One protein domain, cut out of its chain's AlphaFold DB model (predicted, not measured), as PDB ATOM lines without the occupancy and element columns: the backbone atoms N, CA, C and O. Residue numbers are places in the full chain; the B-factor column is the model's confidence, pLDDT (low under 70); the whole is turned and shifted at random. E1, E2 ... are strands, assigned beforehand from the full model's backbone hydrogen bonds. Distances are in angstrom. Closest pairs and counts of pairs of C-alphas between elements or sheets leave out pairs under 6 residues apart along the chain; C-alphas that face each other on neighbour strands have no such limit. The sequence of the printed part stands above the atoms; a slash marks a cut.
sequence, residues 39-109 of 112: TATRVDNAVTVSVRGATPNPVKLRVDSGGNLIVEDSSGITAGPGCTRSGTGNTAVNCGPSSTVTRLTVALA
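What this domain is: This is residues 39 to 109 of the 112 residues of an uncharacterized protein of Streptomyces sp. SA15 (UniProt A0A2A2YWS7). Two small sheets lie face to face as a sandwich, one of four strands, E5, E1, E2 and E7, the other of three, E3, E4 and E6, with the strands of the two running nearly along the same line. E5 and E6 come close at one edge of the sandwich, where the long link between them packs on E6 with residues 84 to 85, while the edge strands E3 and E7 stay apart. The printed part has 71 residues with no named helix and seven named strands, E1 to E7 in chain order; the order E5, E1, E2, E7 is mixed, and E3, E4, E6 is antiparallel throughout. The class is all strand, though under half of the residues are in named strands, and the whole is compact, with a radius of gyration of the C-alphas of 11.1 A and spans of 33 by 24 by 18 A.

How they stand to each other: E1, residues 39 to 43, and E2, residues 46 to 51, form a hairpin; N 41 and O 48 are 2.9 A apart, within hydrogen-bond range. E7, residues 103 to 108, is parallel to E2, with N 49 and O 105 at 2.8 A. E5, residues 77 to 79, is parallel to E1, with N 40 and O 78 at 3.0 A. In the second sheet E3, residues 60 to 63, and E4, residues 68 to 72, form a hairpin, with N 62 and O 70 at 2.9 A. E6, residues 92 to 97, is antiparallel to E4, with N 71 and O 93 at 2.9 A. Residues 84 to 85 pair with residues 93 to 94 of E6, antiparallel. The parts of the two sheets that face each other are 9.2 A centre to centre, and their best planes are 23 degrees apart. The closest C-alphas of E1 and E6 are those of Arg 42 and Cys 95, 6.2 A; of E5 and E6, those of Ala 79 and Val 93, 5.9 A. E3 and E7 are apart.

Where its parts are: E1 begins at C-alpha 39, (-1.043, -15.648, -44.691), and is 13.2 A long from first to last C-alpha. E2 is 16.1 A long, E3 10.3 A, E4 12.7 A and E5 6.5 A. E6 begins at C-alpha 92, (-6.914, -9.729, -50.760), and is 15.0 A long. E7, 16.6 A long, ends at C-alpha 108, (8.202, -11.383, -41.849).

The domain as a whole: The two C-alphas farthest apart are those of Ala 54 and Gly 66, 33.4 A. The printed part has no cut. The link from E5 to E6, residues 80 to 91, is long. The mean pLDDT of the printed part is 90.0, and residues 53 to 56 are under 70.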
ATOM      1  N   THR A  39       0.144 -15.135 -45.394       91.69
ATOM      2  CA  THR A  39      -1.043 -15.648 -44.691       91.69
ATOM      3  C   THR A  39      -1.579 -14.591 -43.733       91.69
ATOM      4  O   THR A  39      -0.802 -14.020 -42.971       91.69
ATOM      5  N   ALA A  40      -2.892 -14.352 -43.712       94.19
ATOM      6  CA  ALA A  40      -3.526 -13.560 -42.655       94.19
ATOM      7  C   ALA A  40      -4.482 -14.415 -41.834       94.19
ATOM      8  O   ALA A  40      -5.290 -15.169 -42.380       94.19
ATOM      9  N   THR A  41      -4.416 -14.259 -40.520       95.50
ATOM     10  CA  THR A  41      -5.313 -14.904 -39.568       95.50
ATOM     11  C   THR A  41      -5.854 -13.880 -38.591       95.50
ATOM     12  O   THR A  41      -5.207 -12.883 -38.262       95.50
ATOM     13  N   ARG A  42      -7.055 -14.144 -38.100       96.38
ATOM     14  CA  ARG A  42      -7.669 -13.420 -37.007       96.38
ATOM     15  C   ARG A  42      -8.077 -14.397 -35.920       96.38
ATOM     16  O   ARG A  42      -8.813 -15.350 -36.167       96.38
ATOM     17  N   VAL A  43      -7.631 -14.107 -34.707       94.75
ATOM     18  CA  VAL A  43      -8.043 -14.800 -33.488       94.75
ATOM     19  C   VAL A  43      -8.506 -13.725 -32.515       94.75
ATOM     20  O   VAL A  43      -7.755 -12.800 -32.204       94.75
ATOM     21  N   ASP A  44      -9.770 -13.800 -32.107       92.81
ATOM     22  CA  ASP A  44     -10.432 -12.783 -31.288       92.81
ATOM     23  C   ASP A  44     -10.289 -11.364 -31.885       92.81
ATOM     24  O   ASP A  44     -10.723 -11.071 -33.009       92.81
ATOM     25  N   ASN A  45      -9.640 -10.475 -31.135       93.56
ATOM     26  CA  ASN A  45      -9.418  -9.074 -31.477       93.56
ATOM     27  C   ASN A  45      -8.013  -8.825 -32.052       93.56
ATOM     28  O   ASN A  45      -7.600  -7.672 -32.201       93.56
ATOM     29  N   ALA A  46      -7.268  -9.889 -32.365       95.69
ATOM     30  CA  ALA A  46      -5.917  -9.818 -32.895       95.69
ATOM     31  C   ALA A  46      -5.852 -10.348 -34.331       95.69
ATOM     32  O   ALA A  46      -6.283 -11.464 -34.624       95.69
ATOM     33  N   VAL A  47      -5.260  -9.554 -35.220       95.94
ATOM     34  CA  VAL A  47      -4.974  -9.948 -36.602       95.94
ATOM     35  C   VAL A  47      -3.472 -10.137 -36.760       95.94
ATOM     36  O   VAL A  47      -2.690  -9.259 -36.392       95.94
ATOM     37  N   THR A  48      -3.075 -11.288 -37.292       95.06
ATOM     38  CA  THR A  48      -1.683 -11.627 -37.589       95.06
ATOM     39  C   THR A  48      -1.518 -11.795 -39.088       95.06
ATOM     40  O   THR A  48      -2.249 -12.561 -39.713       95.06
ATOM     41  N   VAL A  49      -0.552 -11.087 -39.662       92.94
ATOM     42  CA  VAL A  49      -0.159 -11.211 -41.064       92.94
ATOM     43  C   VAL A  49       1.263 -11.746 -41.108       92.94
ATOM     44  O   VAL A  49       2.200 -11.063 -40.702       92.94
ATOM     45  N   SER A  50       1.412 -12.974 -41.587       90.94
ATOM     46  CA  SER A  50       2.704 -13.592 -41.864       90.94
ATOM     47  C   SER A  50       3.039 -13.346 -43.324       90.94
ATOM     48  O   SER A  50       2.401 -13.914 -44.207       90.94
ATOM     49  N   VAL A  51       4.011 -12.478 -43.569       87.38
ATOM     50  CA  VAL A  51       4.475 -12.120 -44.908       87.38
ATOM     51  C   VAL A  51       5.635 -13.026 -45.274       87.38
ATOM     52  O   VAL A  51       6.590 -13.137 -44.504       87.38
ATOM     53  N   ARG A  52       5.570 -13.660 -46.442       78.81
ATOM     54  CA  ARG A  52       6.668 -14.469 -46.980       78.81
ATOM     55  C   ARG A  52       7.008 -13.939 -48.362       78.81
ATOM     56  O   ARG A  52       6.129 -13.548 -49.124       78.81
ATOM     57  N   GLY A  53       8.293 -13.864 -48.668       68.81
ATOM     58  CA  GLY A  53       8.742 -13.375 -49.963       68.81
ATOM     59  C   GLY A  53      10.248 -13.196 -49.999       68.81
ATOM     60  O   GLY A  53      10.828 -12.613 -49.091       68.81
ATOM     61  N   ALA A  54      10.872 -13.690 -51.066       59.50
ATOM     62  CA  ALA A  54      12.297 -13.494 -51.338       59.50
ATOM     63  C   ALA A  54      12.597 -12.119 -51.976       59.50
ATOM     64  O   ALA A  54      13.756 -11.755 -52.161       59.50
ATOM     65  N   THR A  55      11.559 -11.358 -52.340       64.56
ATOM     66  CA  THR A  55      11.653 -10.062 -53.020       64.56
ATOM     67  C   THR A  55      10.859  -8.982 -52.280       64.56
ATOM     68  O   THR A  55       9.870  -9.295 -51.614       64.56
ATOM     69  N   PRO A  56      11.252  -7.695 -52.394       69.88
ATOM     70  CA  PRO A  56      10.506  -6.592 -51.799       69.88
ATOM     71  C   PRO A  56       9.070  -6.560 -52.334       69.88
ATOM     72  O   PRO A  56       8.844  -6.274 -53.509       69.88
ATOM     73  N   ASN A  57       8.101  -6.845 -51.467       72.44
ATOM     74  CA  ASN A  57       6.689  -6.910 -51.815       72.44
ATOM     75  C   ASN A  57       5.859  -6.159 -50.756       72.44
ATOM     76  O   ASN A  57       5.839  -6.567 -49.592       72.44
ATOM     77  N   PRO A  58       5.221  -5.031 -51.110       79.44
ATOM     78  CA  PRO A  58       4.493  -4.220 -50.147       79.44
ATOM     79  C   PRO A  58       3.136  -4.848 -49.806       79.44
ATOM     80  O   PRO A  58       2.230  -4.886 -50.639       79.44
ATOM     81  N   VAL A  59       2.970  -5.258 -48.549       88.12
ATOM     82  CA  VAL A  59       1.674  -5.672 -47.995       88.12
ATOM     83  C   VAL A  59       0.903  -4.442 -47.529       88.12
ATOM     84  O   VAL A  59       1.440  -3.585 -46.825       88.12
ATOM     85  N   LYS A  60      -0.365  -4.335 -47.930       91.38
ATOM     86  CA  LYS A  60      -1.230  -3.192 -47.615       91.38
ATOM     87  C   LYS A  60      -2.330  -3.606 -46.658       91.38
ATOM     88  O   LYS A  60      -2.954  -4.648 -46.822       91.38
ATOM     89  N   LEU A  61      -2.585  -2.762 -45.667       93.31
ATOM     90  CA  LEU A  61      -3.683  -2.931 -44.728       93.31
ATOM     91  C   LEU A  61      -4.565  -1.694 -44.807       93.31
ATOM     92  O   LEU A  61      -4.077  -0.570 -44.699       93.31
ATOM     93  N   ARG A  62      -5.859  -1.899 -45.039       94.62
ATOM     94  CA  ARG A  62      -6.831  -0.815 -45.207       94.62
ATOM     95  C   ARG A  62      -8.168  -1.177 -44.593       94.62
ATOM     96  O   ARG A  62      -8.506  -2.350 -44.490       94.62
ATOM     97  N   VAL A  63      -8.942  -0.163 -44.233       95.81
ATOM     98  CA  VAL A  63     -10.342  -0.337 -43.848       95.81
ATOM     99  C   VAL A  63     -11.210  -0.033 -45.064       95.81
ATOM    100  O   VAL A  63     -11.023   0.994 -45.714       95.81
ATOM    101  N   ASP A  64     -12.098  -0.954 -45.428       95.06
ATOM    102  CA  ASP A  64     -13.025  -0.762 -46.543       95.06
ATOM    103  C   ASP A  64     -14.185   0.180 -46.164       95.06
ATOM    104  O   ASP A  64     -14.391   0.502 -44.995       95.06
ATOM    105  N   SER A  65     -14.976   0.603 -47.150       93.88
ATOM    106  CA  SER A  65     -16.200   1.394 -46.949       93.88
ATOM    107  C   SER A  65     -17.192   0.800 -45.937       93.88
ATOM    108  O   SER A  65     -17.894   1.545 -45.262       93.88
ATOM    109  N   GLY A  66     -17.245  -0.526 -45.808       94.19
ATOM    110  CA  GLY A  66     -18.049  -1.258 -44.831       94.19
ATOM    111  C   GLY A  66     -17.406  -1.377 -43.446       94.19
ATOM    112  O   GLY A  66     -17.952  -2.065 -42.588       94.19
ATOM    113  N   GLY A  67     -16.255  -0.743 -43.209       95.94
ATOM    114  CA  GLY A  67     -15.572  -0.755 -41.916       95.94
ATOM    115  C   GLY A  67     -14.761  -2.022 -41.641       95.94
ATOM    116  O   GLY A  67     -14.298  -2.205 -40.509       95.94
ATOM    117  N   ASN A  68     -14.555  -2.897 -42.629       96.44
ATOM    118  CA  ASN A  68     -13.786  -4.126 -42.441       96.44
ATOM    119  C   ASN A  68     -12.298  -3.918 -42.696       96.44
ATOM    120  O   ASN A  68     -11.914  -3.188 -43.607       96.44
ATOM    121  N   LEU A  69     -11.459  -4.602 -41.923       96.38
ATOM    122  CA  LEU A  69     -10.024  -4.651 -42.158       96.38
ATOM    123  C   LEU A  69      -9.722  -5.596 -43.325       96.38
ATOM    124  O   LEU A  69      -9.957  -6.803 -43.247       96.38
ATOM    125  N   ILE A  70      -9.158  -5.039 -44.387       96.19
ATOM    126  CA  ILE A  70      -8.692  -5.752 -45.569       96.19
ATOM    127  C   ILE A  70      -7.166  -5.783 -45.554       96.19
ATOM    128  O   ILE A  70      -6.517  -4.745 -45.397       96.19
ATOM    129  N   VAL A  71      -6.604  -6.973 -45.744       94.56
ATOM    130  CA  VAL A  71      -5.169  -7.196 -45.942       94.56
ATOM    131  C   VAL A  71      -4.952  -7.590 -47.393       94.56
ATOM    132  O   VAL A  71      -5.626  -8.488 -47.901       94.56
ATOM    133  N   GLU A  72      -4.023  -6.919 -48.059       92.38
ATOM    134  CA  GLU A  72      -3.703  -7.142 -49.461       92.38
ATOM    135  C   GLU A  72      -2.222  -7.407 -49.671       92.38
ATOM    136  O   GLU A  72      -1.362  -6.746 -49.088       92.38
ATOM    137  N   ASP A  73      -1.948  -8.331 -50.576       89.75
ATOM    138  CA  ASP A  73      -0.613  -8.720 -50.991       89.75
ATOM    139  C   ASP A  73      -0.618  -8.980 -52.505       89.75
ATOM    140  O   ASP A  73      -1.392  -9.808 -52.994       89.75
ATOM    141  N   SER A  74       0.241  -8.282 -53.257       86.25
ATOM    142  CA  SER A  74       0.382  -8.461 -54.709       86.25
ATOM    143  C   SER A  74       0.963  -9.811 -55.133       86.25
ATOM    144  O   SER A  74       0.615 -10.292 -56.210       86.25
ATOM    145  N   SER A  75       1.807 -10.426 -54.308       84.75
ATOM    146  CA  SER A  75       2.322 -11.789 -54.507       84.75
ATOM    147  C   SER A  75       1.287 -12.851 -54.135       84.75
ATOM    148  O   SER A  75       1.373 -13.996 -54.574       84.75
ATOM    149  N   GLY A  76       0.268 -12.455 -53.376       88.19
ATOM    150  CA  GLY A  76      -0.853 -13.289 -52.981       88.19
ATOM    151  C   GLY A  76      -0.898 -13.533 -51.479       88.19
ATOM    152  O   GLY A  76       0.116 -13.564 -50.786       88.19
ATOM    153  N   ILE A  77      -2.109 -13.746 -50.971       90.00
ATOM    154  CA  ILE A  77      -2.377 -13.957 -49.555       90.00
ATOM    155  C   ILE A  77      -3.443 -15.029 -49.323       90.00
ATOM    156  O   ILE A  77      -4.537 -15.024 -49.900       90.00
ATOM    157  N   THR A  78      -3.117 -15.954 -48.429       91.38
ATOM    158  CA  THR A  78      -3.995 -17.031 -47.987       91.38
ATOM    159  C   THR A  78      -4.818 -16.552 -46.790       91.38
ATOM    160  O   THR A  78      -4.274 -16.021 -45.820       91.38
ATOM    161  N   ALA A  79      -6.137 -16.743 -46.854       93.25
ATOM    162  CA  ALA A  79      -7.024 -16.500 -45.720       93.25
ATOM    163  C   ALA A  79      -6.937 -17.687 -44.756       93.25
ATOM    164  O   ALA A  79      -7.327 -18.798 -45.112       93.25
ATOM    165  N   GLY A  80      -6.415 -17.468 -43.555       92.31
ATOM    166  CA  GLY A  80      -6.522 -18.436 -42.472       92.31
ATOM    167  C   GLY A  80      -7.716 -18.140 -41.555       92.31
ATOM    168  O   GLY A  80      -8.601 -17.363 -41.923       92.31
ATOM    169  N   PRO A  81      -7.771 -18.758 -40.362       93.88
ATOM    170  CA  PRO A  81      -8.917 -18.652 -39.460       93.88
ATOM    171  C   PRO A  81      -9.310 -17.200 -39.183       93.88
ATOM    172  O   PRO A  81      -8.440 -16.349 -39.029       93.88
ATOM    173  N   GLY A  82     -10.614 -16.917 -39.146       93.31
ATOM    174  CA  GLY A  82     -11.154 -15.584 -38.852       93.31
ATOM    175  C   GLY A  82     -10.987 -14.537 -39.963       93.31
ATOM    176  O   GLY A  82     -11.524 -13.437 -39.835       93.31
ATOM    177  N   CYS A  83     -10.300 -14.869 -41.058       94.88
ATOM    178  CA  CYS A  83     -10.279 -14.067 -42.274       94.88
ATOM    179  C   CYS A  83     -10.982 -14.825 -43.408       94.88
ATOM    180  O   CYS A  83     -11.000 -16.054 -43.462       94.88
ATOM    181  N   THR A  84     -11.576 -14.087 -44.334       95.00
ATOM    182  CA  THR A  84     -12.246 -14.624 -45.517       95.00
ATOM    183  C   THR A  84     -11.679 -13.988 -46.771       95.00
ATOM    184  O   THR A  84     -11.023 -12.948 -46.738       95.00
ATOM    185  N   ARG A  85     -11.893 -14.632 -47.914       93.62
ATOM    186  CA  ARG A  85     -11.403 -14.109 -49.185       93.62
ATOM    187  C   ARG A  85     -12.131 -12.818 -49.561       93.62
ATOM    188  O   ARG A  85     -13.356 -12.772 -49.487       93.62
ATOM    189  N   SER A  86     -11.390 -11.797 -49.991       91.94
ATOM    190  CA  SER A  86     -11.969 -10.555 -50.507       91.94
ATOM    191  C   SER A  86     -11.764 -10.469 -52.020       91.94
ATOM    192  O   SER A  86     -10.635 -10.477 -52.504       91.94
ATOM    193  N   GLY A  87     -12.863 -10.409 -52.776       84.19
ATOM    194  CA  GLY A  87     -12.841 -10.394 -54.240       84.19
ATOM    195  C   GLY A  87     -12.615 -11.769 -54.883       84.19
ATOM    196  O   GLY A  87     -12.708 -12.810 -54.235       84.19
ATOM    197  N   THR A  88     -12.351 -11.767 -56.191       78.38
ATOM    198  CA  THR A  88     -12.175 -12.981 -57.012       78.38
ATOM    199  C   THR A  88     -10.712 -13.398 -57.200       78.38
ATOM    200  O   THR A  88     -10.452 -14.490 -57.699       78.38
ATOM    201  N   GLY A  89      -9.756 -12.546 -56.816       81.88
ATOM    202  CA  GLY A  89      -8.317 -12.787 -56.960       81.88
ATOM    203  C   GLY A  89      -7.676 -13.478 -55.756       81.88
ATOM    204  O   GLY A  89      -8.359 -13.805 -54.787       81.88
ATOM    205  N   ASN A  90      -6.348 -13.664 -55.807       87.06
ATOM    206  CA  ASN A  90      -5.537 -14.231 -54.720       87.06
ATOM    207  C   ASN A  90      -4.855 -13.220 -53.804       87.06
ATOM    208  O   ASN A  90      -4.053 -13.604 -52.965       87.06
ATOM    209  N   THR A  91      -5.205 -11.949 -53.927       91.00
ATOM    210  CA  THR A  91      -4.387 -10.845 -53.422       91.00
ATOM    211  C   THR A  91      -5.019 -10.078 -52.273       91.00
ATOM    212  O   THR A  91      -4.412  -9.130 -51.795       91.00
ATOM    213  N   ALA A  92      -6.221 -10.447 -51.823       93.12
ATOM    214  CA  ALA A  92      -6.914  -9.729 -50.760       93.12
ATOM    215  C   ALA A  92      -7.737 -10.654 -49.857       93.12
ATOM    216  O   ALA A  92      -8.409 -11.586 -50.310       93.12
ATOM    217  N   VAL A  93      -7.725 -10.354 -48.562       95.62
ATOM    218  CA  VAL A  93      -8.503 -11.051 -47.532       95.62
ATOM    219  C   VAL A  93      -9.146 -10.046 -46.583       95.62
ATOM    220  O   VAL A  93      -8.568  -9.013 -46.260       95.62
ATOM    221  N   ASN A  94     -10.370 -10.339 -46.162       96.00
ATOM    222  CA  ASN A  94     -11.147  -9.572 -45.203       96.00
ATOM    223  C   ASN A  94     -11.046 -10.250 -43.833       96.00
ATOM    224  O   ASN A  94     -11.488 -11.383 -43.672       96.00
ATOM    225  N   CYS A  95     -10.487  -9.563 -42.843       95.94
ATOM    226  CA  CYS A  95     -10.347 -10.059 -41.474       95.94
ATOM    227  C   CYS A  95     -11.436  -9.505 -40.540       95.94
ATOM    228  O   CYS A  95     -11.229  -9.355 -39.339       95.94
ATOM    229  N   GLY A  96     -12.613  -9.194 -41.081       95.19
ATOM    230  CA  GLY A  96     -13.787  -8.736 -40.349       95.19
ATOM    231  C   GLY A  96     -13.737  -7.256 -39.949       95.19
ATOM    232  O   GLY A  96     -12.884  -6.504 -40.424       95.19
ATOM    233  N   PRO A  97     -14.648  -6.818 -39.065       96.06
ATOM    234  CA  PRO A  97     -14.780  -5.414 -38.692       96.06
ATOM    235  C   PRO A  97     -13.513  -4.904 -38.005       96.06
ATOM    236  O   PRO A  97     -13.001  -5.539 -37.079       96.06
ATOM    237  N   SER A  98     -13.028  -3.744 -38.448       94.94
ATOM    238  CA  SER A  98     -11.841  -3.082 -37.892       94.94
ATOM    239  C   SER A  98     -12.072  -2.553 -36.474       94.94
ATOM    240  O   SER A  98     -11.144  -2.537 -35.673       94.94
ATOM    241  N   SER A  99     -13.316  -2.207 -36.127       95.44
ATOM    242  CA  SER A  99     -13.706  -1.689 -34.807       95.44
ATOM    243  C   SER A  99     -13.458  -2.659 -33.650       95.44
ATOM    244  O   SER A  99     -13.365  -2.238 -32.501       95.44
ATOM    245  N   THR A 100     -13.353  -3.954 -33.941       95.00
ATOM    246  CA  THR A 100     -13.083  -5.001 -32.948       95.00
ATOM    247  C   THR A 100     -11.635  -5.487 -32.991       95.00
ATOM    248  O   THR A 100     -11.251  -6.314 -32.172       95.00
ATOM    249  N   VAL A 101     -10.810  -4.989 -33.917       94.50
ATOM    250  CA  VAL A 101      -9.380  -5.312 -33.968       94.50
ATOM    251  C   VAL A 101      -8.632  -4.351 -33.050       94.50
ATOM    252  O   VAL A 101      -8.518  -3.163 -33.336       94.50
ATOM    253  N   THR A 102      -8.103  -4.865 -31.945       95.56
ATOM    254  CA  THR A 102      -7.311  -4.086 -30.977       95.56
ATOM    255  C   THR A 102      -5.813  -4.310 -31.136       95.56
ATOM    256  O   THR A 102      -5.015  -3.523 -30.627       95.56
ATOM    257  N   ARG A 103      -5.413  -5.373 -31.846       95.00
ATOM    258  CA  ARG A 103      -4.011  -5.703 -32.085       95.00
ATOM    259  C   ARG A 103      -3.778  -6.145 -33.520       95.00
ATOM    260  O   ARG A 103      -4.484  -7.000 -34.047       95.00
ATOM    261  N   LEU A 104      -2.719  -5.605 -34.108       93.69
ATOM    262  CA  LEU A 104      -2.256  -5.953 -35.440       93.69
ATOM    263  C   LEU A 104      -0.786  -6.360 -35.362       93.69
ATOM    264  O   LEU A 104       0.044  -5.589 -34.882       93.69
ATOM    265  N   THR A 105      -0.479  -7.579 -35.789       93.31
ATOM    266  CA  THR A 105       0.882  -8.123 -35.804       93.31
ATOM    267  C   THR A 105       1.258  -8.432 -37.240       93.31
ATOM    268  O   THR A 105       0.552  -9.177 -37.912       93.31
ATOM    269  N   VAL A 106       2.369  -7.874 -37.707       90.12
ATOM    270  CA  VAL A 106       2.935  -8.192 -39.019       90.12
ATOM    271  C   VAL A 106       4.289  -8.837 -38.777       90.12
ATOM    272  O   VAL A 106       5.162  -8.228 -38.162       90.12
ATOM    273  N   ALA A 107       4.437 -10.081 -39.212       87.38
ATOM    274  CA  ALA A 107       5.663 -10.848 -39.079       87.38
ATOM    275  C   ALA A 107       6.209 -11.151 -40.471       87.38
ATOM    276  O   ALA A 107       5.488 -11.670 -41.322       87.38
ATOM    277  N   LEU A 108       7.484 -10.848 -40.698       84.31
ATOM    278  CA  LEU A 108       8.202 -11.383 -41.849       84.31
ATOM    279  C   LEU A 108       8.643 -12.800 -41.486       84.31
ATOM    280  O   LEU A 108       9.432 -12.993 -40.561       84.31
ATOM    281  N   ALA A 109       8.104 -13.786 -42.191       71.50
ATOM    282  CA  ALA A 109       8.591 -15.151 -42.132       71.50
ATOM    283  C   ALA A 109       9.818 -15.236 -43.046       71.50
ATOM    284  O   ALA A 109       9.690 -15.535 -44.234       71.50
TER     285      ALA A 109